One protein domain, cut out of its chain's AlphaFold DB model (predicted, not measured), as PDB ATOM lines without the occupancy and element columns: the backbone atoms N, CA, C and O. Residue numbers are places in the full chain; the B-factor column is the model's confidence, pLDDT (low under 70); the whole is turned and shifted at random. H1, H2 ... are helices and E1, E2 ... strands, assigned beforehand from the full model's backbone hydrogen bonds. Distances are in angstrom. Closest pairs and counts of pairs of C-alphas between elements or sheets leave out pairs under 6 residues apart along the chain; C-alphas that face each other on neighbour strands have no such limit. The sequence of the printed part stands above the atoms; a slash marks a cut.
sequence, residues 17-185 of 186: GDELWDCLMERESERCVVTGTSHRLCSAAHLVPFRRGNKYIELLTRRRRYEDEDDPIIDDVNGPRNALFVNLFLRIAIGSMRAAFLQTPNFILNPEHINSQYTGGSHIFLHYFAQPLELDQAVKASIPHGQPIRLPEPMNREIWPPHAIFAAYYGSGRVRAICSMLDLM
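This is residues 17 to 185 of the 186 residues of an uncharacterized protein of Sparassis crispa (UniProt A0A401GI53). Two separate antiparallel strand pairs, joined through the short helix H3, have helices packed on them amid much loop. E1 and E2 lie between H1 and H3, while the long helix H6 packs on E3 of the pair E3 and E4, and H2 makes a corner with the first residues of H6. The 169 printed residues include six named helices and four named strands, in the order H1 E1 H2 E2 H3 E3 H4 E4 H5 H6; the class is mixed, helices and strands, with under half of the residues in named elements. The whole is compact and rounded, with a radius of gyration of the C-alphas of 15.6 A and spans of 39 by 36 by 34 A.

H1, residues 17 to 27, comes closest to E2, residues 83 to 87, at the C-alphas of Leu 24 and Phe 85, 6.1 A apart. E2 is the antiparallel neighbour of E1, residues 42 to 46; N 43 and O 86 are within hydrogen-bond range at 2.8 A. H3, residues 88 to 95, has its closest C-alphas to E1 at Arg 91 and Ala 45, 5.4 A. E3, residues 99 to 104, and E4, residues 123 to 128, are antiparallel at 152 degrees, with N 102 and O 125 at 2.8 A. H6, residues 163 to 183, comes closest to E3 at the C-alphas of Tyr 170 and Ala 100, 5.2 A. H2, residues 54 to 63, and H6 touch only at their ends, at H6 residues 164 to 165 alone; the closest C-alphas are those of Thr 61 and Ala 164, 5.9 A, and the lines are about perpendicular at 77 degrees. H5, residues 137 to 142, only just touches H3, with 3 pairs of C-alphas within 8 A; the closest are Ser 142 and Phe 89, 6.5 A. For H4, residues 111 to 114, and E3 the closest C-alphas are Pro 111 and Thr 104, 5.4 A. H1, H2, H3, H5 and H6 have every O i to N i+4 pair within hydrogen-bond range; H4 is too short for one.

H1 begins at C-alpha 17 (29.329, -10.366, -1.468) and is 15.6 A long. E1 measures 12.8 A, H2 14.2 A, E2 12.7 A, E3 16.2 A and E4 15.9 A. H6 runs 30.5 A to C-alpha 183 (-2.585, 0.781, -14.938).

The two C-alphas farthest apart, Pro 154 and Met 185, are 46.9 A apart. The printed part has no cut. The links H1 to E1, H2 to E2 and H5 to H6 are long. pLDDT is under 70 at residues 17, 66 to 69, 131 to 135, 138 and 181 to 185.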
ATOM      1  N   GLY A  17      29.254 -11.189  -0.264       63.00
ATOM      2  CA  GLY A  17      29.329 -10.366  -1.468       63.00
ATOM      3  C   GLY A  17      30.530 -10.749  -2.324       63.00
ATOM      4  O   GLY A  17      30.361 -11.121  -3.483       63.00
ATOM      5  N   ASP A  18      31.725 -10.695  -1.745       73.38
ATOM      6  CA  ASP A  18      32.985 -10.894  -2.464       73.38
ATOM      7  C   ASP A  18      33.095 -12.317  -3.038       73.38
ATOM      8  O   ASP A  18      33.458 -12.484  -4.202       73.38
ATOM      9  N   GLU A  19      32.638 -13.335  -2.296       83.94
ATOM     10  CA  GLU A  19      32.610 -14.721  -2.786       83.94
ATOM     11  C   GLU A  19      31.682 -14.908  -3.998       83.94
ATOM     12  O   GLU A  19      32.019 -15.628  -4.945       83.94
ATOM     13  N   LEU A  20      30.520 -14.243  -4.010       88.56
ATOM     14  CA  LEU A  20      29.616 -14.263  -5.159       88.56
ATOM     15  C   LEU A  20      30.270 -13.605  -6.378       88.56
ATOM     16  O   LEU A  20      30.178 -14.133  -7.488       88.56
ATOM     17  N   TRP A  21      30.918 -12.456  -6.184       89.44
ATOM     18  CA  TRP A  21      31.588 -11.732  -7.261       89.44
ATOM     19  C   TRP A  21      32.695 -12.560  -7.905       89.44
ATOM     20  O   TRP A  21      32.690 -12.704  -9.128       89.44
ATOM     21  N   ASP A  22      33.577 -13.161  -7.109       90.25
ATOM     22  CA  ASP A  22      34.660 -14.013  -7.607       90.25
ATOM     23  C   ASP A  22      34.118 -15.201  -8.408       90.25
ATOM     24  O   ASP A  22      34.579 -15.485  -9.518       90.25
ATOM     25  N   CYS A  23      33.056 -15.830  -7.903       89.75
ATOM     26  CA  CYS A  23      32.364 -16.912  -8.590       89.75
ATOM     27  C   CYS A  23      31.824 -16.513  -9.966       89.75
ATOM     28  O   CYS A  23      31.970 -17.252 -10.943       89.75
ATOM     29  N   LEU A  24      31.173 -15.353 -10.050       91.19
ATOM     30  CA  LEU A  24      30.616 -14.853 -11.303       91.19
ATOM     31  C   LEU A  24      31.719 -14.429 -12.279       91.19
ATOM     32  O   LEU A  24      31.597 -14.698 -13.474       91.19
ATOM     33  N   MET A  25      32.804 -13.821 -11.789       90.06
ATOM     34  CA  MET A  25      33.953 -13.434 -12.612       90.06
ATOM     35  C   MET A  25      34.640 -14.648 -13.240       90.06
ATOM     36  O   MET A  25      34.869 -14.642 -14.451       90.06
ATOM     37  N   GLU A  26      34.911 -15.694 -12.452       90.06
ATOM     38  CA  GLU A  26      35.497 -16.948 -12.943       90.06
ATOM     39  C   GLU A  26      34.555 -17.616 -13.958       90.06
ATOM     40  O   GLU A  26      34.956 -17.911 -15.085       90.06
ATOM     41  N   ARG A  27      33.274 -17.788 -13.595       90.94
ATOM     42  CA  ARG A  27      32.273 -18.464 -14.434       90.94
ATOM     43  C   ARG A  27      32.060 -17.763 -15.773       90.94
ATOM     44  O   ARG A  27      31.936 -18.428 -16.794       90.94
ATOM     45  N   GLU A  28      31.984 -16.436 -15.784       91.06
ATOM     46  CA  GLU A  28      31.595 -15.655 -16.967       91.06
ATOM     47  C   GLU A  28      32.798 -15.057 -17.714       91.06
ATOM     48  O   GLU A  28      32.641 -14.202 -18.592       91.06
ATOM     49  N   SER A  29      34.008 -15.538 -17.400       90.62
ATOM     50  CA  SER A  29      35.267 -15.107 -18.018       90.62
ATOM     51  C   SER A  29      35.447 -13.586 -17.976       90.62
ATOM     52  O   SER A  29      35.783 -12.960 -18.985       90.62
ATOM     53  N   GLU A  30      35.162 -12.990 -16.815       91.81
ATOM     54  CA  GLU A  30      35.293 -11.555 -16.542       91.81
ATOM     55  C   GLU A  30      34.508 -10.635 -17.499       91.81
ATOM     56  O   GLU A  30      34.895  -9.485 -17.764       91.81
ATOM     57  N   ARG A  31      33.392 -11.126 -18.048       93.00
ATOM     58  CA  ARG A  31      32.582 -10.399 -19.029       93.00
ATOM     59  C   ARG A  31      31.097 -10.474 -18.714       93.00
ATOM     60  O   ARG A  31      30.611 -11.472 -18.207       93.00
ATOM     61  N   CYS A  32      30.370  -9.429 -19.105       93.25
ATOM     62  CA  CYS A  32      28.909  -9.429 -19.100       93.25
ATOM     63  C   CYS A  32      28.377 -10.584 -19.956       93.25
ATOM     64  O   CYS A  32      28.690 -10.629 -21.155       93.25
ATOM     65  N   VAL A  33      27.505 -11.439 -19.411       94.19
ATOM     66  CA  VAL A  33      26.868 -12.509 -20.204       94.19
ATOM     67  C   VAL A  33      26.070 -11.979 -21.388       94.19
ATOM     68  O   VAL A  33      25.931 -12.668 -22.387       94.19
ATOM     69  N   VAL A  34      25.567 -10.750 -21.328       93.62
ATOM     70  CA  VAL A  34      24.709 -10.208 -22.391       93.62
ATOM     71  C   VAL A  34      25.496  -9.444 -23.450       93.62
ATOM     72  O   VAL A  34      25.290  -9.640 -24.640       93.62
ATOM     73  N   THR A  35      26.383  -8.544 -23.030       91.06
ATOM     74  CA  THR A  35      27.045  -7.588 -23.933       91.06
ATOM     75  C   THR A  35      28.510  -7.925 -24.196       91.06
ATOM     76  O   THR A  35      29.142  -7.288 -25.032       91.06
ATOM     77  N   GLY A  36      29.099  -8.871 -23.455       91.44
ATOM     78  CA  GLY A  36      30.528  -9.194 -23.535       91.44
ATOM     79  C   GLY A  36      31.473  -8.093 -23.027       91.44
ATOM     80  O   GLY A  36      32.696  -8.238 -23.137       91.44
ATOM     81  N   THR A  37      30.931  -6.999 -22.477       90.44
ATOM     82  CA  THR A  37      31.697  -5.876 -21.913       90.44
ATOM     83  C   THR A  37      32.480  -6.297 -20.673       90.44
ATOM     84  O   THR A  37      32.114  -7.262 -20.008       90.44
ATOM     85  N   SER A  38      33.538  -5.552 -20.344       91.06
ATOM     86  CA  SER A  38      34.397  -5.816 -19.179       91.06
ATOM     87  C   SER A  38      33.614  -5.884 -17.861       91.06
ATOM     88  O   SER A  38      32.698  -5.085 -17.639       91.06
ATOM     89  N   HIS A  39      34.043  -6.780 -16.963       89.06
ATOM     90  CA  HIS A  39      33.545  -6.919 -15.591       89.06
ATOM     91  C   HIS A  39      33.450  -5.595 -14.820       89.06
ATOM     92  O   HIS A  39      32.565  -5.437 -13.988       89.06
ATOM     93  N   ARG A  40      34.303  -4.609 -15.133       89.81
ATOM     94  CA  ARG A  40      34.313  -3.285 -14.481       89.81
ATOM     95  C   ARG A  40      33.010  -2.503 -14.652       89.81
ATOM     96  O   ARG A  40      32.736  -1.593 -13.878       89.81
ATOM     97  N   LEU A  41      32.230  -2.830 -15.681       89.44
ATOM     98  CA  LEU A  41      30.917  -2.237 -15.955       89.44
ATOM     99  C   LEU A  41      29.763  -3.166 -15.560       89.44
ATOM    100  O   LEU A  41      28.601  -2.867 -15.851       89.44
ATOM    101  N   CYS A  42      30.081  -4.307 -14.949       92.25
ATOM    102  CA  CYS A  42      29.142  -5.361 -14.622       92.25
ATOM    103  C   CYS A  42      28.887  -5.431 -13.119       92.25
ATOM    104  O   CYS A  42      29.668  -4.955 -12.299       92.25
ATOM    105  N   SER A  43      27.757  -6.022 -12.760       92.06
ATOM    106  CA  SER A  43      27.385  -6.299 -11.387       92.06
ATOM    107  C   SER A  43      26.523  -7.547 -11.308       92.06
ATOM    108  O   SER A  43      25.804  -7.875 -12.255       92.06
ATOM    109  N   ALA A  44      26.614  -8.250 -10.180       93.31
ATOM    110  CA  ALA A  44      25.767  -9.393  -9.892       93.31
ATOM    111  C   ALA A  44      24.287  -8.971  -9.887       93.31
ATOM    112  O   ALA A  44      23.868  -8.077  -9.141       93.31
ATOM    113  N   ALA A  45      23.479  -9.621 -10.720       94.44
ATOM    114  CA  ALA A  45      22.034  -9.467 -10.737       94.44
ATOM    115  C   ALA A  45      21.372 -10.774 -10.309       94.44
ATOM    116  O   ALA A  45      21.400 -11.760 -11.045       94.44
ATOM    117  N   HIS A  46      20.754 -10.752  -9.130       94.75
ATOM    118  CA  HIS A  46      19.939 -11.858  -8.645       94.75
ATOM    119  C   HIS A  46      18.630 -11.956  -9.440       94.75
ATOM    120  O   HIS A  46      17.944 -10.949  -9.634       94.75
ATOM    121  N   LEU A  47      18.267 -13.167  -9.861       95.12
ATOM    122  CA  LEU A  47      17.019 -13.462 -10.569       95.12
ATOM    123  C   LEU A  47      15.861 -13.622  -9.576       95.12
ATOM    124  O   LEU A  47      14.808 -13.001  -9.723       95.12
ATOM    125  N   VAL A  48      16.059 -14.393  -8.504       93.69
ATOM    126  CA  VAL A  48      15.160 -14.410  -7.342       93.69
ATOM    127  C   VAL A  48      15.658 -13.385  -6.320       93.69
ATOM    128  O   VAL A  48      16.782 -13.504  -5.841       93.69
ATOM    129  N   PRO A  49      14.854 -12.378  -5.936       91.12
ATOM    130  CA  PRO A  49      15.308 -11.350  -5.004       91.12
ATOM    131  C   PRO A  49      15.648 -11.904  -3.614       91.12
ATOM    132  O   PRO A  49      14.840 -12.642  -3.049       91.12
ATOM    133  N   PHE A  50      16.745 -11.425  -3.014       89.88
ATOM    134  CA  PHE A  50      17.189 -11.777  -1.653       89.88
ATOM    135  C   PHE A  50      16.059 -11.752  -0.611       89.88
ATOM    136  O   PHE A  50      15.901 -12.687   0.165       89.88
ATOM    137  N   ARG A  51      15.180 -10.738  -0.664       91.06
ATOM    138  CA  ARG A  51      14.020 -10.586   0.242       91.06
ATOM    139  C   ARG A  51      13.039 -11.768   0.264       91.06
ATOM    140  O   ARG A  51      12.164 -11.805   1.118       91.06
ATOM    141  N   ARG A  52      13.102 -12.681  -0.713       92.00
ATOM    142  CA  ARG A  52      12.293 -13.910  -0.729       92.00
ATOM    143  C   ARG A  52      12.873 -14.991   0.195       92.00
ATOM    144  O   ARG A  52      12.102 -15.798   0.705       92.00
ATOM    145  N   GLY A  53      14.184 -14.967   0.432       93.75
ATOM    146  CA  GLY A  53      14.903 -15.868   1.330       93.75
ATOM    147  C   GLY A  53      15.157 -17.278   0.779       93.75
ATOM    148  O   GLY A  53      14.549 -17.714  -0.201       93.75
ATOM    149  N   ASN A  54      16.034 -18.001   1.475       95.88
ATOM    150  CA  ASN A  54      16.509 -19.354   1.148       95.88
ATOM    151  C   ASN A  54      15.372 -20.377   1.027       95.88
ATOM    152  O   ASN A  54      15.225 -21.060   0.016       95.88
ATOM    153  N   LYS A  55      14.455 -20.387   2.001       96.12
ATOM    154  CA  LYS A  55      13.291 -21.286   1.993       96.12
ATOM    155  C   LYS A  55      12.415 -21.121   0.747       96.12
ATOM    156  O   LYS A  55      11.823 -22.085   0.268       96.12
ATOM    157  N   TYR A  56      12.290 -19.899   0.227       94.81
ATOM    158  CA  TYR A  56      11.499 -19.661  -0.976       94.81
ATOM    159  C   TYR A  56      12.176 -20.250  -2.214       94.81
ATOM    160  O   TYR A  56      11.503 -20.924  -2.992       94.81
ATOM    161  N   ILE A  57      13.476 -19.996  -2.409       95.06
ATOM    162  CA  ILE A  57      14.196 -20.474  -3.598       95.06
ATOM    163  C   ILE A  57      14.332 -22.004  -3.601       95.06
ATOM    164  O   ILE A  57      14.141 -22.626  -4.648       95.06
ATOM    165  N   GLU A  58      14.500 -22.616  -2.428       95.00
ATOM    166  CA  GLU A  58      14.504 -24.071  -2.249       95.00
ATOM    167  C   GLU A  58      13.161 -24.685  -2.652       95.00
ATOM    168  O   GLU A  58      13.102 -25.594  -3.480       95.00
ATOM    169  N   LEU A  59      12.051 -24.157  -2.124       94.19
ATOM    170  CA  LEU A  59      10.713 -24.636  -2.479       94.19
ATOM    171  C   LEU A  59      10.394 -24.405  -3.958       94.19
ATOM    172  O   LEU A  59       9.760 -25.256  -4.584       94.19
ATOM    173  N   LEU A  60      10.809 -23.262  -4.509       92.50
ATOM    174  CA  LEU A  60      10.605 -22.917  -5.910       92.50
ATOM    175  C   LEU A  60      11.310 -23.919  -6.826       92.50
ATOM    176  O   LEU A  60      10.670 -24.465  -7.721       92.50
ATOM    177  N   THR A  61      12.602 -24.160  -6.596       92.06
ATOM    178  CA  THR A  61      13.418 -25.057  -7.426       92.06
ATOM    179  C   THR A  61      13.025 -26.516  -7.233       92.06
ATOM    180  O   THR A  61      12.885 -27.232  -8.217       92.06
ATOM    181  N   ARG A  62      12.710 -26.947  -6.004       91.25
ATOM    182  CA  ARG A  62      12.238 -28.314  -5.732       91.25
ATOM    183  C   ARG A  62      10.905 -28.628  -6.409       91.25
ATOM    184  O   ARG A  62      10.762 -29.693  -6.995       91.25
ATOM    185  N   ARG A  63       9.920 -27.726  -6.327       88.06
ATOM    186  CA  ARG A  63       8.578 -27.951  -6.906       88.06
ATOM    187  C   ARG A  63       8.532 -27.806  -8.422       88.06
ATOM    188  O   ARG A  63       7.587 -28.290  -9.032       88.06
ATOM    189  N   ARG A  64       9.486 -27.078  -9.006       81.88
ATOM    190  CA  ARG A  64       9.561 -26.813 -10.449       81.88
ATOM    191  C   ARG A  64      10.671 -27.588 -11.145       81.88
ATOM    192  O   ARG A  64      11.004 -27.227 -12.271       81.88
ATOM    193  N   ARG A  65      11.211 -28.637 -10.513       75.12
ATOM    194  CA  ARG A  65      11.896 -29.691 -11.258       75.12
ATOM    195  C   ARG A  65      10.912 -30.173 -12.315       75.12
ATOM    196  O   ARG A  65       9.891 -30.772 -11.984       75.12
ATOM    197  N   TYR A  66      11.149 -29.767 -13.556       63.19
ATOM    198  CA  TYR A  66      10.465 -30.348 -14.700       63.19
ATOM    199  C   TYR A  66      10.839 -31.839 -14.764       63.19
ATOM    200  O   TYR A  66      11.626 -32.320 -13.953       63.19
ATOM    201  N   GLU A  67      10.322 -32.571 -15.744       56.41
ATOM    202  CA  GLU A  67      10.681 -33.980 -15.995       56.41
ATOM    203  C   GLU A  67      12.200 -34.228 -16.199       56.41
ATOM    204  O   GLU A  67      12.620 -35.374 -16.308       56.41
ATOM    205  N   ASP A  68      13.024 -33.173 -16.223       59.03
ATOM    206  CA  ASP A  68      14.486 -33.226 -16.170       59.03
ATOM    207  C   ASP A  68      14.953 -33.293 -14.696       59.03
ATOM    208  O   ASP A  68      15.092 -32.272 -14.011       59.03
ATOM    209  N   GLU A  69      15.140 -34.515 -14.176       60.62
ATOM    210  CA  GLU A  69      15.541 -34.791 -12.780       60.62
ATOM    211  C   GLU A  69      16.897 -34.164 -12.388       60.62
ATOM    212  O   GLU A  69      17.195 -34.021 -11.191       60.62
ATOM    213  N   ASP A  70      17.671 -33.724 -13.384       71.75
ATOM    214  CA  ASP A  70      19.010 -33.155 -13.247       71.75
ATOM    215  C   ASP A  70      19.021 -31.664 -12.857       71.75
ATOM    216  O   ASP A  70      20.083 -31.118 -12.541       71.75
ATOM    217  N   ASP A  71      17.869 -30.977 -12.830       78.75
ATOM    218  CA  ASP A  71      17.817 -29.554 -12.461       78.75
ATOM    219  C   ASP A  71      18.141 -29.371 -10.950       78.75
ATOM    220  O   ASP A  71      17.428 -29.887 -10.070       78.75
ATOM    221  N   PRO A  72      19.221 -28.652 -10.579       86.06
ATOM    222  CA  PRO A  72      19.666 -28.572  -9.191       86.06
ATOM    223  C   PRO A  72      18.666 -27.836  -8.290       86.06
ATOM    224  O   PRO A  72      18.120 -26.791  -8.648       86.06
ATOM    225  N   ILE A  73      18.477 -28.354  -7.072       89.62
ATOM    226  CA  ILE A  73      17.810 -27.606  -5.997       89.62
ATOM    227  C   ILE A  73      18.782 -26.528  -5.516       89.62
ATOM    228  O   ILE A  73      19.954 -26.814  -5.280       89.62
ATOM    229  N   ILE A  74      18.287 -25.300  -5.380       91.69
ATOM    230  CA  ILE A  74      19.050 -24.178  -4.832       91.69
ATOM    231  C   ILE A  74      18.492 -23.859  -3.456       91.69
ATOM    232  O   ILE A  74      17.316 -23.530  -3.338       91.69
ATOM    233  N   ASP A  75      19.337 -23.924  -2.441       92.62
ATOM    234  CA  ASP A  75      19.021 -23.624  -1.046       92.62
ATOM    235  C   ASP A  75      19.551 -22.257  -0.584       92.62
ATOM    236  O   ASP A  75      19.034 -21.712   0.387       92.62
ATOM    237  N   ASP A  76      20.500 -21.654  -1.304       93.00
ATOM    238  CA  ASP A  76      21.011 -20.310  -1.022       93.00
ATOM    239  C   ASP A  76      20.534 -19.263  -2.041       93.00
ATOM    240  O   ASP A  76      20.844 -19.315  -3.235       93.00
ATOM    241  N   VAL A  77      19.796 -18.258  -1.560       92.62
ATOM    242  CA  VAL A  77      19.303 -17.150  -2.388       92.62
ATOM    243  C   VAL A  77      20.423 -16.198  -2.824       92.62
ATOM    244  O   VAL A  77      20.255 -15.523  -3.840       92.62
ATOM    245  N   ASN A  78      21.549 -16.147  -2.105       92.06
ATOM    246  CA  ASN A  78      22.731 -15.365  -2.488       92.06
ATOM    247  C   ASN A  78      23.730 -16.165  -3.333       92.06
ATOM    248  O   ASN A  78      24.763 -15.636  -3.741       92.06
ATOM    249  N   GLY A  79      23.419 -17.429  -3.622       91.31
ATOM    250  CA  GLY A  79      24.318 -18.310  -4.340       91.31
ATOM    251  C   GLY A  79      24.489 -17.914  -5.813       91.31
ATOM    252  O   GLY A  79      23.572 -17.369  -6.444       91.31
ATOM    253  N   PRO A  80      25.623 -18.281  -6.440       92.12
ATOM    254  CA  PRO A  80      25.916 -17.948  -7.838       92.12
ATOM    255  C   PRO A  80      24.902 -18.531  -8.834       92.12
ATOM    256  O   PRO A  80      24.708 -17.979  -9.917       92.12
ATOM    257  N   ARG A  81      24.190 -19.607  -8.471       92.81
ATOM    258  CA  ARG A  81      23.119 -20.204  -9.293       92.81
ATOM    259  C   ARG A  81      21.842 -19.354  -9.338       92.81
ATOM    260  O   ARG A  81      20.947 -19.636 -10.124       92.81
ATOM    261  N   ASN A  82      21.735 -18.314  -8.518       94.56
ATOM    262  CA  ASN A  82      20.630 -17.360  -8.555       94.56
ATOM    263  C   ASN A  82      21.044 -16.000  -9.145       94.56
ATOM    264  O   ASN A  82      20.236 -15.073  -9.168       94.56
ATOM    265  N   ALA A  83      22.279 -15.853  -9.631       94.38
ATOM    266  CA  ALA A  83      22.796 -14.583 -10.126       94.38
ATOM    267  C   ALA A  83      23.467 -14.709 -11.500       94.38
ATOM    268  O   ALA A  83      23.934 -15.777 -11.891       94.38
ATOM    269  N   LEU A  84      23.521 -13.591 -12.222       94.88
ATOM    270  CA  LEU A  84      24.258 -13.416 -13.478       94.88
ATOM    271  C   LEU A  84      25.113 -12.153 -13.414       94.88
ATOM    272  O   LEU A  84      24.728 -11.188 -12.744       94.88
ATOM    273  N   PHE A  85      26.221 -12.119 -14.153       93.38
ATOM    274  CA  PHE A  85      27.040 -10.924 -14.279       93.38
ATOM    275  C   PHE A  85      26.588 -10.067 -15.463       93.38
ATOM    276  O   PHE A  85      26.776 -10.387 -16.637       93.38
ATOM    277  N   VAL A  86      25.948  -8.939 -15.161       94.69
ATOM    278  CA  VAL A  86      25.308  -8.098 -16.180       94.69
ATOM    279  C   VAL A  86      25.741  -6.650 -16.056       94.69
ATOM    280  O   VAL A  86      26.100  -6.194 -14.975       94.69
ATOM    281  N   ASN A  87      25.665  -5.888 -17.146       93.00
ATOM    282  CA  ASN A  87      25.928  -4.454 -17.084       93.00
ATOM    283  C   ASN A  87      24.913  -3.717 -16.185       93.00
ATOM    284  O   ASN A  87      23.802  -4.199 -15.938       93.00
ATOM    285  N   LEU A  88      25.285  -2.521 -15.721       89.88
ATOM    286  CA  LEU A  88      24.483  -1.724 -14.787       89.88
ATOM    287  C   LEU A  88      23.038  -1.466 -15.262       89.88
ATOM    288  O   LEU A  88      22.104  -1.612 -14.472       89.88
ATOM    289  N   PHE A  89      22.832  -1.116 -16.536       89.38
ATOM    290  CA  PHE A  89      21.493  -0.838 -17.071       89.38
ATOM    291  C   PHE A  89      20.612  -2.083 -17.054       89.38
ATOM    292  O   PHE A  89      19.452  -2.028 -16.639       89.38
ATOM    293  N   LEU A  90      21.180  -3.225 -17.440       91.44
ATOM    294  CA  LEU A  90      20.468  -4.489 -17.390       91.44
ATOM    295  C   LEU A  90      20.186  -4.928 -15.947       91.44
ATOM    296  O   LEU A  90      19.081  -5.387 -15.674       91.44
ATOM    297  N   ARG A  91      21.110  -4.719 -15.000       92.94
ATOM    298  CA  ARG A  91      20.854  -4.971 -13.570       92.94
ATOM    299  C   ARG A  91      19.641  -4.183 -13.071       92.94
ATOM    300  O   ARG A  91      18.788  -4.749 -12.390       92.94
ATOM    301  N   ILE A  92      19.538  -2.899 -13.423       90.69
ATOM    302  CA  ILE A  92      18.391  -2.047 -13.058       90.69
ATOM    303  C   ILE A  92      17.101  -2.576 -13.698       90.69
ATOM    304  O   ILE A  92      16.068  -2.677 -13.027       90.69
ATOM    305  N   ALA A  93      17.151  -2.944 -14.981       90.19
ATOM    306  CA  ALA A  93      16.009  -3.503 -15.695       90.19
ATOM    307  C   ALA A  93      15.548  -4.846 -15.103       90.19
ATOM    308  O   ALA A  93      14.342  -5.067 -14.990       90.19
ATOM    309  N   ILE A  94      16.480  -5.701 -14.673       92.06
ATOM    310  CA  ILE A  94      16.191  -6.963 -13.984       92.06
ATOM    311  C   ILE A  94      15.558  -6.689 -12.613       92.06
ATOM    312  O   ILE A  94      14.470  -7.170 -12.312       92.06
ATOM    313  N   GLY A  95      16.164  -5.819 -11.801       90.12
ATOM    314  CA  GLY A  95      15.616  -5.454 -10.488       90.12
ATOM    315  C   GLY A  95      14.207  -4.849 -10.562       90.12
ATOM    316  O   GLY A  95      13.388  -5.054  -9.667       90.12
ATOM    317  N   SER A  96      13.904  -4.156 -11.663       89.00
ATOM    318  CA  SER A  96      12.591  -3.558 -11.939       89.00
ATOM    319  C   SER A  96      11.636  -4.487 -12.699       89.00
ATOM    320  O   SER A  96      10.525  -4.064 -13.028       89.00
ATOM    321  N   MET A  97      12.053  -5.726 -12.995       90.38
ATOM    322  CA  MET A  97      11.300  -6.721 -13.768       90.38
ATOM    323  C   MET A  97      10.857  -6.224 -15.161       90.38
ATOM    324  O   MET A  97       9.810  -6.610 -15.670       90.38
ATOM    325  N   ARG A  98      11.659  -5.354 -15.787       89.56
ATOM    326  CA  ARG A  98      11.471  -4.864 -17.167       89.56
ATOM    327  C   ARG A  98      12.216  -5.703 -18.200       89.56
ATOM    328  O   ARG A  98      11.931  -5.594 -19.385       89.56
ATOM    329  N   ALA A  99      13.157  -6.529 -17.755       91.94
ATOM    330  CA  ALA A  99      13.892  -7.467 -18.588       91.94
ATOM    331  C   ALA A  99      13.859  -8.864 -17.969       91.94
ATOM    332  O   ALA A  99      13.939  -9.000 -16.747       91.94
ATOM    333  N   ALA A 100      13.787  -9.888 -18.809       94.50
ATOM    334  CA  ALA A 100      13.905 -11.283 -18.424       94.50
ATOM    335  C   ALA A 100      14.667 -12.099 -19.462       94.50
ATOM    336  O   ALA A 100      14.990 -11.616 -20.542       94.50
ATOM    337  N   PHE A 101      14.953 -13.344 -19.111       95.19
ATOM    338  CA  PHE A 101      15.646 -14.285 -19.973       95.19
ATOM    339  C   PHE A 101      14.676 -15.392 -20.372       95.19
ATOM    340  O   PHE A 101      13.989 -15.950 -19.518       95.19
ATOM    341  N   LEU A 102      14.597 -15.669 -21.667       94.31
ATOM    342  CA  LEU A 102      13.707 -16.659 -22.252       94.31
ATOM    343  C   LEU A 102      14.537 -17.806 -22.815       94.31
ATOM    344  O   LEU A 102      15.253 -17.624 -23.797       94.31
ATOM    345  N   GLN A 103      14.425 -18.981 -22.205       92.31
ATOM    346  CA  GLN A 103      15.041 -20.189 -22.735       92.31
ATOM    347  C   GLN A 103      14.202 -20.762 -23.883       92.31
ATOM    348  O   GLN A 103      12.970 -20.820 -23.806       92.31
ATOM    349  N   THR A 104      14.883 -21.174 -24.946       92.69
ATOM    350  CA  THR A 104      14.321 -21.834 -26.129       92.69
ATOM    351  C   THR A 104      15.210 -23.018 -26.536       92.69
ATOM    352  O   THR A 104      16.425 -22.892 -26.396       92.69
ATOM    353  N   PRO A 105      14.661 -24.110 -27.091       92.19
ATOM    354  CA  PRO A 105      13.234 -24.322 -27.285       92.19
ATOM    355  C   PRO A 105      12.498 -24.466 -25.946       92.19
ATOM    356  O   PRO A 105      13.059 -24.898 -24.944       92.19
ATOM    357  N   ASN A 106      11.237 -24.050 -25.930       88.31
ATOM    358  CA  ASN A 106      10.278 -24.367 -24.875       88.31
ATOM    359  C   ASN A 106       8.980 -24.871 -25.526       88.31
ATOM    360  O   ASN A 106       8.889 -24.932 -26.748       88.31
ATOM    361  N   PHE A 107       7.964 -25.225 -24.731       87.75
ATOM    362  CA  PHE A 107       6.727 -25.832 -25.248       87.75
ATOM    363  C   PHE A 107       5.945 -24.966 -26.258       87.75
ATOM    364  O   PHE A 107       5.043 -25.481 -26.914       87.75
ATOM    365  N   ILE A 108       6.260 -23.669 -26.374       90.19
ATOM    366  CA  ILE A 108       5.625 -22.734 -27.319       90.19
ATOM    367  C   ILE A 108       6.603 -22.283 -28.413       90.19
ATOM    368  O   ILE A 108       6.209 -22.111 -29.565       90.19
ATOM    369  N   LEU A 109       7.858 -22.002 -28.055       93.06
ATOM    370  CA  LEU A 109       8.772 -21.221 -28.887       93.06
ATOM    371  C   LEU A 109      10.051 -21.984 -29.219       93.06
ATOM    372  O   LEU A 109      10.734 -22.481 -28.325       93.06
ATOM    373  N   ASN A 110      10.413 -21.953 -30.500       94.50
ATOM    374  CA  ASN A 110      11.732 -22.314 -31.004       94.50
ATOM    375  C   ASN A 110      12.644 -21.073 -31.054       94.50
ATOM    376  O   ASN A 110      12.128 -19.952 -31.134       94.50
ATOM    377  N   PRO A 111      13.981 -21.238 -31.052       94.50
ATOM    378  CA  PRO A 111      14.923 -20.117 -31.163       94.50
ATOM    379  C   PRO A 111      14.652 -19.202 -32.371       94.50
ATOM    380  O   PRO A 111      14.653 -17.977 -32.249       94.50
ATOM    381  N   GLU A 112      14.305 -19.804 -33.509       94.56
ATOM    382  CA  GLU A 112      14.005 -19.121 -34.774       94.56
ATOM    383  C   GLU A 112      12.767 -18.214 -34.718       94.56
ATOM    384  O   GLU A 112      12.677 -17.251 -35.478       94.56
ATOM    385  N   HIS A 113      11.836 -18.464 -33.786       93.44
ATOM    386  CA  HIS A 113      10.676 -17.594 -33.557       93.44
ATOM    387  C   HIS A 113      11.052 -16.286 -32.846       93.44
ATOM    388  O   HIS A 113      10.288 -15.325 -32.892       93.44
ATOM    389  N   ILE A 114      12.199 -16.249 -32.159       91.56
ATOM    390  CA  ILE A 114      12.710 -15.049 -31.486       91.56
ATOM    391  C   ILE A 114      13.633 -14.277 -32.419       91.56
ATOM    392  O   ILE A 114      13.500 -13.062 -32.569       91.56
ATOM    393  N   ASN A 115      14.580 -14.980 -33.034       90.50
ATOM    394  CA  ASN A 115      15.531 -14.399 -33.962       90.50
ATOM    395  C   ASN A 115      15.958 -15.466 -34.976       90.50
ATOM    396  O   ASN A 115      16.617 -16.443 -34.628       90.50
ATOM    397  N   SER A 116      15.611 -15.241 -36.245       91.12
ATOM    398  CA  SER A 116      15.811 -16.187 -37.349       91.12
ATOM    399  C   SER A 116      17.280 -16.495 -37.662       91.12
ATOM    400  O   SER A 116      17.556 -17.396 -38.447       91.12
ATOM    401  N   GLN A 117      18.229 -15.751 -37.084       92.38
ATOM    402  CA  GLN A 117      19.659 -16.051 -37.195       92.38
ATOM    403  C   GLN A 117      20.063 -17.290 -36.382       92.38
ATOM    404  O   GLN A 117      21.103 -17.883 -36.659       92.38
ATOM    405  N   TYR A 118      19.257 -17.687 -35.394       89.25
ATOM    406  CA  TYR A 118      19.530 -18.824 -34.521       89.25
ATOM    407  C   TYR A 118      18.594 -19.979 -34.876       89.25
ATOM    408  O   TYR A 118      17.380 -19.881 -34.704       89.25
ATOM    409  N   THR A 119      19.168 -21.069 -35.390       87.38
ATOM    410  CA  THR A 119      18.435 -22.272 -35.808       87.38
ATOM    411  C   THR A 119      18.925 -23.484 -35.023       87.38
ATOM    412  O   THR A 119      20.128 -23.700 -34.877       87.38
ATOM    413  N   GLY A 120      17.983 -24.273 -34.500       84.94
ATOM    414  CA  GLY A 120      18.289 -25.396 -33.611       84.94
ATOM    415  C   GLY A 120      18.966 -24.979 -32.296       84.94
ATOM    416  O   GLY A 120      19.081 -23.800 -31.979       84.94
ATOM    417  N   GLY A 121      19.396 -25.973 -31.513       87.50
ATOM    418  CA  GLY A 121      20.123 -25.752 -30.259       87.50
ATOM    419  C   GLY A 121      19.291 -25.148 -29.120       87.50
ATOM    420  O   GLY A 121      18.129 -24.782 -29.284       87.50
ATOM    421  N   SER A 122      19.904 -25.072 -27.935       88.94
ATOM    422  CA  SER A 122      19.327 -24.398 -26.769       88.94
ATOM    423  C   SER A 122      19.947 -23.013 -26.618       88.94
ATOM    424  O   SER A 122      21.163 -22.881 -26.491       88.94
ATOM    425  N   HIS A 123      19.104 -21.989 -26.572       92.38
ATOM    426  CA  HIS A 123      19.492 -20.590 -26.433       92.38
ATOM    427  C   HIS A 123      18.709 -19.929 -25.302       92.38
ATOM    428  O   HIS A 123      17.560 -20.280 -25.038       92.38
ATOM    429  N   ILE A 124      19.323 -18.946 -24.648       94.31
ATOM    430  CA  ILE A 124      18.669 -18.116 -23.637       94.31
ATOM    431  C   ILE A 124      18.696 -16.673 -24.135       94.31
ATOM    432  O   ILE A 124      19.750 -16.045 -24.171       94.31
ATOM    433  N   PHE A 125      17.542 -16.155 -24.537       95.31
ATOM    434  CA  PHE A 125      17.400 -14.828 -25.132       95.31
ATOM    435  C   PHE A 125      17.060 -13.765 -24.098       95.31
ATOM    436  O   PHE A 125      16.222 -13.981 -23.222       95.31
ATOM    437  N   LEU A 126      17.639 -12.574 -24.242       94.62
ATOM    438  CA  LEU A 126      17.212 -11.409 -23.477       94.62
ATOM    439  C   LEU A 126      15.884 -10.853 -24.021       94.62
ATOM    440  O   LEU A 126      15.796 -10.353 -25.145       94.62
ATOM    441  N   HIS A 127      14.849 -10.858 -23.190       92.62
ATOM    442  CA  HIS A 127      13.550 -10.261 -23.476       92.62
ATOM    443  C   HIS A 127      13.356  -8.987 -22.648       92.62
ATOM    444  O   HIS A 127      13.257  -9.044 -21.426       92.62
ATOM    445  N   TYR A 128      13.275  -7.831 -23.306       90.00
ATOM    446  CA  TYR A 128      12.868  -6.578 -22.678       90.00
ATOM    447  C   TYR A 128      11.368  -6.354 -22.891       90.00
ATOM    448  O   TYR A 128      10.899  -6.420 -24.021       90.00
ATOM    449  N   PHE A 129      10.607  -6.125 -21.821       86.12
ATOM    450  CA  PHE A 129       9.142  -6.095 -21.877       86.12
ATOM    451  C   PHE A 129       8.546  -4.747 -22.305       86.12
ATOM    452  O   PHE A 129       7.365  -4.709 -22.644       86.12
ATOM    453  N   ALA A 130       9.311  -3.651 -22.256       74.12
ATOM    454  CA  ALA A 130       8.814  -2.347 -22.698       74.12
ATOM    455  C   ALA A 130       8.896  -2.212 -24.226       74.12
ATOM    456  O   ALA A 130       9.705  -2.880 -24.876       74.12
ATOM    457  N   GLN A 131       8.071  -1.333 -24.800       60.88
ATOM    458  CA  GLN A 131       8.075  -1.116 -26.243       60.88
ATOM    459  C   GLN A 131       9.435  -0.536 -26.688       60.88
ATOM    460  O   GLN A 131       9.886   0.466 -26.131       60.88
ATOM    461  N   PRO A 132      10.096  -1.111 -27.714       52.72
ATOM    462  CA  PRO A 132      11.421  -0.675 -28.183       52.72
ATOM    463  C   PRO A 132      11.521   0.796 -28.626       52.72
ATOM    464  O   PRO A 132      12.628   1.301 -28.837       52.72
ATOM    465  N   LEU A 133      10.385   1.474 -28.806       51.72
ATOM    466  CA  LEU A 133      10.295   2.877 -29.212       51.72
ATOM    467  C   LEU A 133      10.679   3.859 -28.092       51.72
ATOM    468  O   LEU A 133      11.057   4.982 -28.400       51.72
ATOM    469  N   GLU A 134      10.659   3.438 -26.824       56.47
ATOM    470  CA  GLU A 134      10.944   4.312 -25.669       56.47
ATOM    471  C   GLU A 134      12.404   4.267 -25.194       56.47
ATOM    472  O   GLU A 134      12.807   5.019 -24.307       56.47
ATOM    473  N   LEU A 135      13.219   3.371 -25.755       62.50
ATOM    474  CA  LEU A 135      14.612   3.215 -25.351       62.50
ATOM    475  C   LEU A 135      15.525   4.113 -26.188       62.50
ATOM    476  O   LEU A 135      15.648   3.926 -27.403       62.50
ATOM    477  N   ASP A 136      16.224   5.025 -25.512       70.06
ATOM    478  CA  ASP A 136      17.400   5.719 -26.045       70.06
ATOM    479  C   ASP A 136      18.380   4.693 -26.655       70.06
ATOM    480  O   ASP A 136      18.556   3.576 -26.152       70.06
ATOM    481  N   GLN A 137      19.018   5.065 -27.761       71.88
ATOM    482  CA  GLN A 137      19.991   4.256 -28.481       71.88
ATOM    483  C   GLN A 137      21.150   3.779 -27.589       71.88
ATOM    484  O   GLN A 137      21.600   2.641 -27.740       71.88
ATOM    485  N   ALA A 138      21.567   4.579 -26.602       69.62
ATOM    486  CA  ALA A 138      22.557   4.166 -25.605       69.62
ATOM    487  C   ALA A 138      22.059   3.001 -24.720       69.62
ATOM    488  O   ALA A 138      22.819   2.094 -24.363       69.62
ATOM    489  N   VAL A 139      20.759   2.971 -24.410       72.44
ATOM    490  CA  VAL A 139      20.148   1.899 -23.614       72.44
ATOM    491  C   VAL A 139      19.907   0.658 -24.473       72.44
ATOM    492  O   VAL A 139      20.124  -0.452 -23.994       72.44
ATOM    493  N   LYS A 140      19.568   0.816 -25.761       76.75
ATOM    494  CA  LYS A 140      19.450  -0.306 -26.715       76.75
ATOM    495  C   LYS A 140      20.750  -1.097 -26.846       76.75
ATOM    496  O   LYS A 140      20.718  -2.323 -26.811       76.75
ATOM    497  N   ALA A 141      21.889  -0.408 -26.933       79.81
ATOM    498  CA  ALA A 141      23.200  -1.060 -26.955       79.81
ATOM    499  C   ALA A 141      23.511  -1.812 -25.646       79.81
ATOM    500  O   ALA A 141      24.209  -2.823 -25.654       79.81
ATOM    501  N   SER A 142      22.970  -1.339 -24.520       84.00
ATOM    502  CA  SER A 142      23.189  -1.937 -23.197       84.00
ATOM    503  C   SER A 142      22.201  -3.065 -22.864       84.00
ATOM    504  O   SER A 142      22.473  -3.890 -21.991       84.00
ATOM    505  N   ILE A 143      21.055  -3.122 -23.546       85.56
ATOM    506  CA  ILE A 143      19.985  -4.109 -23.354       85.56
ATOM    507  C   ILE A 143      19.608  -4.673 -24.737       85.56
ATOM    508  O   ILE A 143      18.564  -4.316 -25.291       85.56
ATOM    509  N   PRO A 144      20.461  -5.530 -25.328       88.44
ATOM    510  CA  PRO A 144      20.256  -6.051 -26.674       88.44
ATOM    511  C   PRO A 144      19.124  -7.091 -26.701       88.44
ATOM    512  O   PRO A 144      19.339  -8.297 -26.576       88.44
ATOM    513  N   HIS A 145      17.888  -6.615 -26.829       89.69
ATOM    514  CA  HIS A 145      16.701  -7.462 -26.922       89.69
ATOM    515  C   HIS A 145      16.786  -8.445 -28.104       89.69
ATOM    516  O   HIS A 145      17.231  -8.086 -29.192       89.69
ATOM    517  N   GLY A 146      16.340  -9.686 -27.889       90.62
ATOM    518  CA  GLY A 146      16.307 -10.728 -28.920       90.62
ATOM    519  C   GLY A 146      17.680 -11.315 -29.257       90.62
ATOM    520  O   GLY A 146      17.795 -12.099 -30.198       90.62
ATOM    521  N   GLN A 147      18.720 -10.956 -28.499       91.62
ATOM    522  CA  GLN A 147      20.039 -11.574 -28.593       91.62
ATOM    523  C   GLN A 147      20.197 -12.665 -27.526       91.62
ATOM    524  O   GLN A 147      19.696 -12.498 -26.402       91.62
ATOM    525  N   PRO A 148      20.861 -13.787 -27.851       94.06
ATOM    526  CA  PRO A 148      21.185 -14.801 -26.870       94.06
ATOM    527  C   PRO A 148      22.283 -14.292 -25.942       94.06
ATOM    528  O   PRO A 148      23.194 -13.569 -26.351       94.06
ATOM    529  N   ILE A 149      22.212 -14.700 -24.684       93.81
ATOM    530  CA  ILE A 149      23.305 -14.483 -23.745       93.81
ATOM    531  C   ILE A 149      24.442 -15.461 -24.042       93.81
ATOM    532  O   ILE A 149      24.229 -16.584 -24.501       93.81
ATOM    533  N   ARG A 150      25.662 -15.030 -23.744       91.88
ATOM    534  CA  ARG A 150      26.837 -15.889 -23.679       91.88
ATOM    535  C   ARG A 150      26.630 -16.923 -22.582       91.88
ATOM    536  O   ARG A 150      26.246 -16.580 -21.464       91.88
ATOM    537  N   LEU A 151      26.928 -18.168 -22.908       88.69
ATOM    538  CA  LEU A 151      26.989 -19.256 -21.947       88.69
ATOM    539  C   LEU A 151      28.456 -19.463 -21.539       88.69
ATOM    540  O   LEU A 151      29.354 -19.173 -22.336       88.69
ATOM    541  N   PRO A 152      28.722 -19.893 -20.297       81.62
ATOM    542  CA  PRO A 152      30.065 -20.274 -19.886       81.62
ATOM    543  C   PRO A 152      30.526 -21.503 -20.683       81.62
ATOM    544  O   PRO A 152      29.723 -22.395 -20.948       81.62
ATOM    545  N   GLU A 153      31.810 -21.556 -21.040       77.06
ATOM    546  CA  GLU A 153      32.428 -22.684 -21.750       77.06
ATOM    547  C   GLU A 153      33.501 -23.337 -20.855       77.06
ATOM    548  O   GLU A 153      34.457 -22.652 -20.481       77.06
ATOM    549  N   PRO A 154      33.385 -24.632 -20.499       75.56
ATOM    550  CA  PRO A 154      32.260 -25.521 -20.786       75.56
ATOM    551  C   PRO A 154      31.018 -25.152 -19.961       75.56
ATOM    552  O   PRO A 154      31.124 -24.700 -18.817       75.56
ATOM    553  N   MET A 155      29.829 -25.399 -20.515       74.81
ATOM    554  CA  MET A 155      28.589 -25.139 -19.786       74.81
ATOM    555  C   MET A 155      28.439 -26.122 -18.624       74.81
ATOM    556  O   MET A 155      28.068 -27.280 -18.806       74.81
ATOM    557  N   ASN A 156      28.705 -25.643 -17.411       78.25
ATOM    558  CA  ASN A 156      28.527 -26.414 -16.191       78.25
ATOM    559  C   ASN A 156      27.170 -26.084 -15.542       78.25
ATOM    560  O   ASN A 156      26.989 -25.028 -14.929       78.25
ATOM    561  N   ARG A 157      26.221 -27.024 -15.660       71.88
ATOM    562  CA  ARG A 157      24.873 -26.928 -15.072       71.88
ATOM    563  C   ARG A 157      24.884 -26.845 -13.540       71.88
ATOM    564  O   ARG A 157      23.943 -26.314 -12.964       71.88
ATOM    565  N   GLU A 158      25.946 -27.299 -12.873       76.69
ATOM    566  CA  GLU A 158      26.068 -27.214 -11.411       76.69
ATOM    567  C   GLU A 158      26.293 -25.783 -10.916       76.69
ATOM    568  O   GLU A 158      26.030 -25.496  -9.756       76.69
ATOM    569  N   ILE A 159      26.794 -24.875 -11.755       82.88
ATOM    570  CA  ILE A 159      27.108 -23.491 -11.356       82.88
ATOM    571  C   ILE A 159      26.272 -22.449 -12.099       82.88
ATOM    572  O   ILE A 159      26.333 -21.266 -11.764       82.88
ATOM    573  N   TRP A 160      25.508 -22.864 -13.106       89.25
ATOM    574  CA  TRP A 160      24.634 -22.002 -13.894       89.25
ATOM    575  C   TRP A 160      23.228 -21.925 -13.281       89.25
ATOM    576  O   TRP A 160      22.802 -22.882 -12.627       89.25
ATOM    577  N   PRO A 161      22.477 -20.823 -13.472       92.31
ATOM    578  CA  PRO A 161      21.085 -20.801 -13.057       92.31
ATOM    579  C   PRO A 161      20.259 -21.892 -13.758       92.31
ATOM    580  O   PRO A 161      20.317 -22.005 -14.985       92.31
ATOM    581  N   PRO A 162      19.482 -22.694 -13.009       90.38
ATOM    582  CA  PRO A 162      18.664 -23.754 -13.576       90.38
ATOM    583  C   PRO A 162      17.463 -23.172 -14.320       90.38
ATOM    584  O   PRO A 162      17.034 -22.033 -14.075       90.38
ATOM    585  N   HIS A 163      16.865 -23.983 -15.189       88.69
ATOM    586  CA  HIS A 163      15.724 -23.566 -16.001       88.69
ATOM    587  C   HIS A 163      14.554 -23.078 -15.132       88.69
ATOM    588  O   HIS A 163      13.935 -22.054 -15.437       88.69
ATOM    589  N   ALA A 164      14.307 -23.732 -13.992       89.88
ATOM    590  CA  ALA A 164      13.279 -23.324 -13.037       89.88
ATOM    591  C   ALA A 164      13.404 -21.856 -12.574       89.88
ATOM    592  O   ALA A 164      12.383 -21.177 -12.411       89.88
ATOM    593  N   ILE A 165      14.630 -21.346 -12.391       92.81
ATOM    594  CA  ILE A 165      14.876 -19.954 -11.988       92.81
ATOM    595  C   ILE A 165      14.573 -19.003 -13.143       92.81
ATOM    596  O   ILE A 165      13.845 -18.026 -12.944       92.81
ATOM    597  N   PHE A 166      15.049 -19.310 -14.354       92.62
ATOM    598  CA  PHE A 166      14.735 -18.519 -15.544       92.62
ATOM    599  C   PHE A 166      13.228 -18.449 -15.800       92.62
ATOM    600  O   PHE A 166      12.677 -17.358 -15.939       92.62
ATOM    601  N   ALA A 167      12.537 -19.590 -15.767       90.88
ATOM    602  CA  ALA A 167      11.096 -19.667 -15.975       90.88
ATOM    603  C   ALA A 167      10.305 -18.916 -14.888       90.88
ATOM    604  O   ALA A 167       9.346 -18.196 -15.186       90.88
ATOM    605  N   ALA A 168      10.697 -19.043 -13.615       90.94
ATOM    606  CA  ALA A 168      10.060 -18.319 -12.515       90.94
ATOM    607  C   ALA A 168      10.237 -16.806 -12.625       90.94
ATOM    608  O   ALA A 168       9.277 -16.050 -12.421       90.94
ATOM    609  N   TYR A 169      11.444 -16.370 -12.970       93.94
ATOM    610  CA  TYR A 169      11.750 -14.964 -13.155       93.94
ATOM    611  C   TYR A 169      11.012 -14.382 -14.369       93.94
ATOM    612  O   TYR A 169      10.332 -13.361 -14.244       93.94
ATOM    613  N   TYR A 170      11.041 -15.077 -15.511       93.38
ATOM    614  CA  TYR A 170      10.333 -14.675 -16.725       93.38
ATOM    615  C   TYR A 170       8.823 -14.547 -16.501       93.38
ATOM    616  O   TYR A 170       8.233 -13.519 -16.839       93.38
ATOM    617  N   GLY A 171       8.200 -15.547 -15.866       89.44
ATOM    618  CA  GLY A 171       6.778 -15.503 -15.523       89.44
ATOM    619  C   GLY A 171       6.429 -14.317 -14.618       89.44
ATOM    620  O   GLY A 171       5.451 -13.616 -14.873       89.44
ATOM    621  N   SER A 172       7.263 -14.033 -13.613       87.88
ATOM    622  CA  SER A 172       7.069 -12.890 -12.707       87.88
ATOM    623  C   SER A 172       7.155 -11.549 -13.442       87.88
ATOM    624  O   SER A 172       6.316 -10.671 -13.237       87.88
ATOM    625  N   GLY A 173       8.145 -11.398 -14.327       84.81
ATOM    626  CA  GLY A 173       8.323 -10.186 -15.121       84.81
ATOM    627  C   GLY A 173       7.180  -9.950 -16.102       84.81
ATOM    628  O   GLY A 173       6.663  -8.836 -16.192       84.81
ATOM    629  N   ARG A 174       6.704 -11.008 -16.769       84.00
ATOM    630  CA  ARG A 174       5.590 -10.899 -17.715       84.00
ATOM    631  C   ARG A 174       4.284 -10.492 -17.032       84.00
ATOM    632  O   ARG A 174       3.593  -9.624 -17.558       84.00
ATOM    633  N   VAL A 175       3.966 -11.064 -15.867       83.94
ATOM    634  CA  VAL A 175       2.781 -10.668 -15.080       83.94
ATOM    635  C   VAL A 175       2.856  -9.188 -14.704       83.94
ATOM    636  O   VAL A 175       1.888  -8.460 -14.908       83.94
ATOM    637  N   ARG A 176       4.016  -8.712 -14.232       83.81
ATOM    638  CA  ARG A 176       4.201  -7.292 -13.902       83.81
ATOM    639  C   ARG A 176       4.010  -6.391 -15.121       83.81
ATOM    640  O   ARG A 176       3.322  -5.386 -15.009       83.81
ATOM    641  N   ALA A 177       4.596  -6.749 -16.263       79.56
ATOM    642  CA  ALA A 177       4.463  -5.971 -17.492       79.56
ATOM    643  C   ALA A 177       2.994  -5.839 -17.931       79.56
ATOM    644  O   ALA A 177       2.576  -4.756 -18.328       79.56
ATOM    645  N   ILE A 178       2.208  -6.915 -17.808       77.94
ATOM    646  CA  ILE A 178       0.767  -6.897 -18.101       77.94
ATOM    647  C   ILE A 178       0.025  -5.968 -17.131       77.94
ATOM    648  O   ILE A 178      -0.725  -5.111 -17.587       77.94
ATOM    649  N   CYS A 179       0.261  -6.080 -15.818       76.75
ATOM    650  CA  CYS A 179      -0.356  -5.189 -14.827       76.75
ATOM    651  C   CYS A 179      -0.034  -3.711 -15.093       76.75
ATOM    652  O   CYS A 179      -0.938  -2.888 -15.119       76.75
ATOM    653  N   SER A 180       1.231  -3.379 -15.370       76.00
ATOM    654  CA  SER A 180       1.633  -1.991 -15.633       76.00
ATOM    655  C   SER A 180       1.026  -1.406 -16.910       76.00
ATOM    656  O   SER A 180       0.825  -0.199 -16.975       76.00
ATOM    657  N   MET A 181       0.731  -2.227 -17.924       65.75
ATOM    658  CA  MET A 181       0.004  -1.763 -19.112       65.75
ATOM    659  C   MET A 181      -1.462  -1.452 -18.802       65.75
ATOM    660  O   MET A 181      -2.001  -0.502 -19.357       65.75
ATOM    661  N   LEU A 182      -2.095  -2.224 -17.913       67.50
ATOM    662  CA  LEU A 182      -3.475  -1.978 -17.490       67.50
ATOM    663  C   LEU A 182      -3.592  -0.706 -16.639       67.50
ATOM    664  O   LEU A 182      -4.524   0.063 -16.845       67.50
ATOM    665  N   ASP A 183      -2.622  -0.442 -15.759       65.00
ATOM    666  CA  ASP A 183      -2.585   0.781 -14.938       65.00
ATOM    667  C   ASP A 183      -2.408   2.067 -15.771       65.00
ATOM    668  O   ASP A 183      -2.754   3.146 -15.312       65.00
ATOM    669  N   LEU A 184      -1.865   1.969 -16.992       60.12
ATOM    670  CA  LEU A 184      -1.724   3.099 -17.925       60.12
ATOM    671  C   LEU A 184      -2.986   3.356 -18.768       60.12
ATOM    672  O   LEU A 184      -3.032   4.338 -19.507       60.12
ATOM    673  N   MET A 185      -3.983   2.468 -18.704       54.62
ATOM    674  CA  MET A 185      -5.232   2.564 -19.469       54.62
ATOM    675  C   MET A 185      -6.432   3.044 -18.633       54.62
ATOM    676  O   MET A 185      -7.528   3.162 -19.182       54.62
TER     677      MET A 185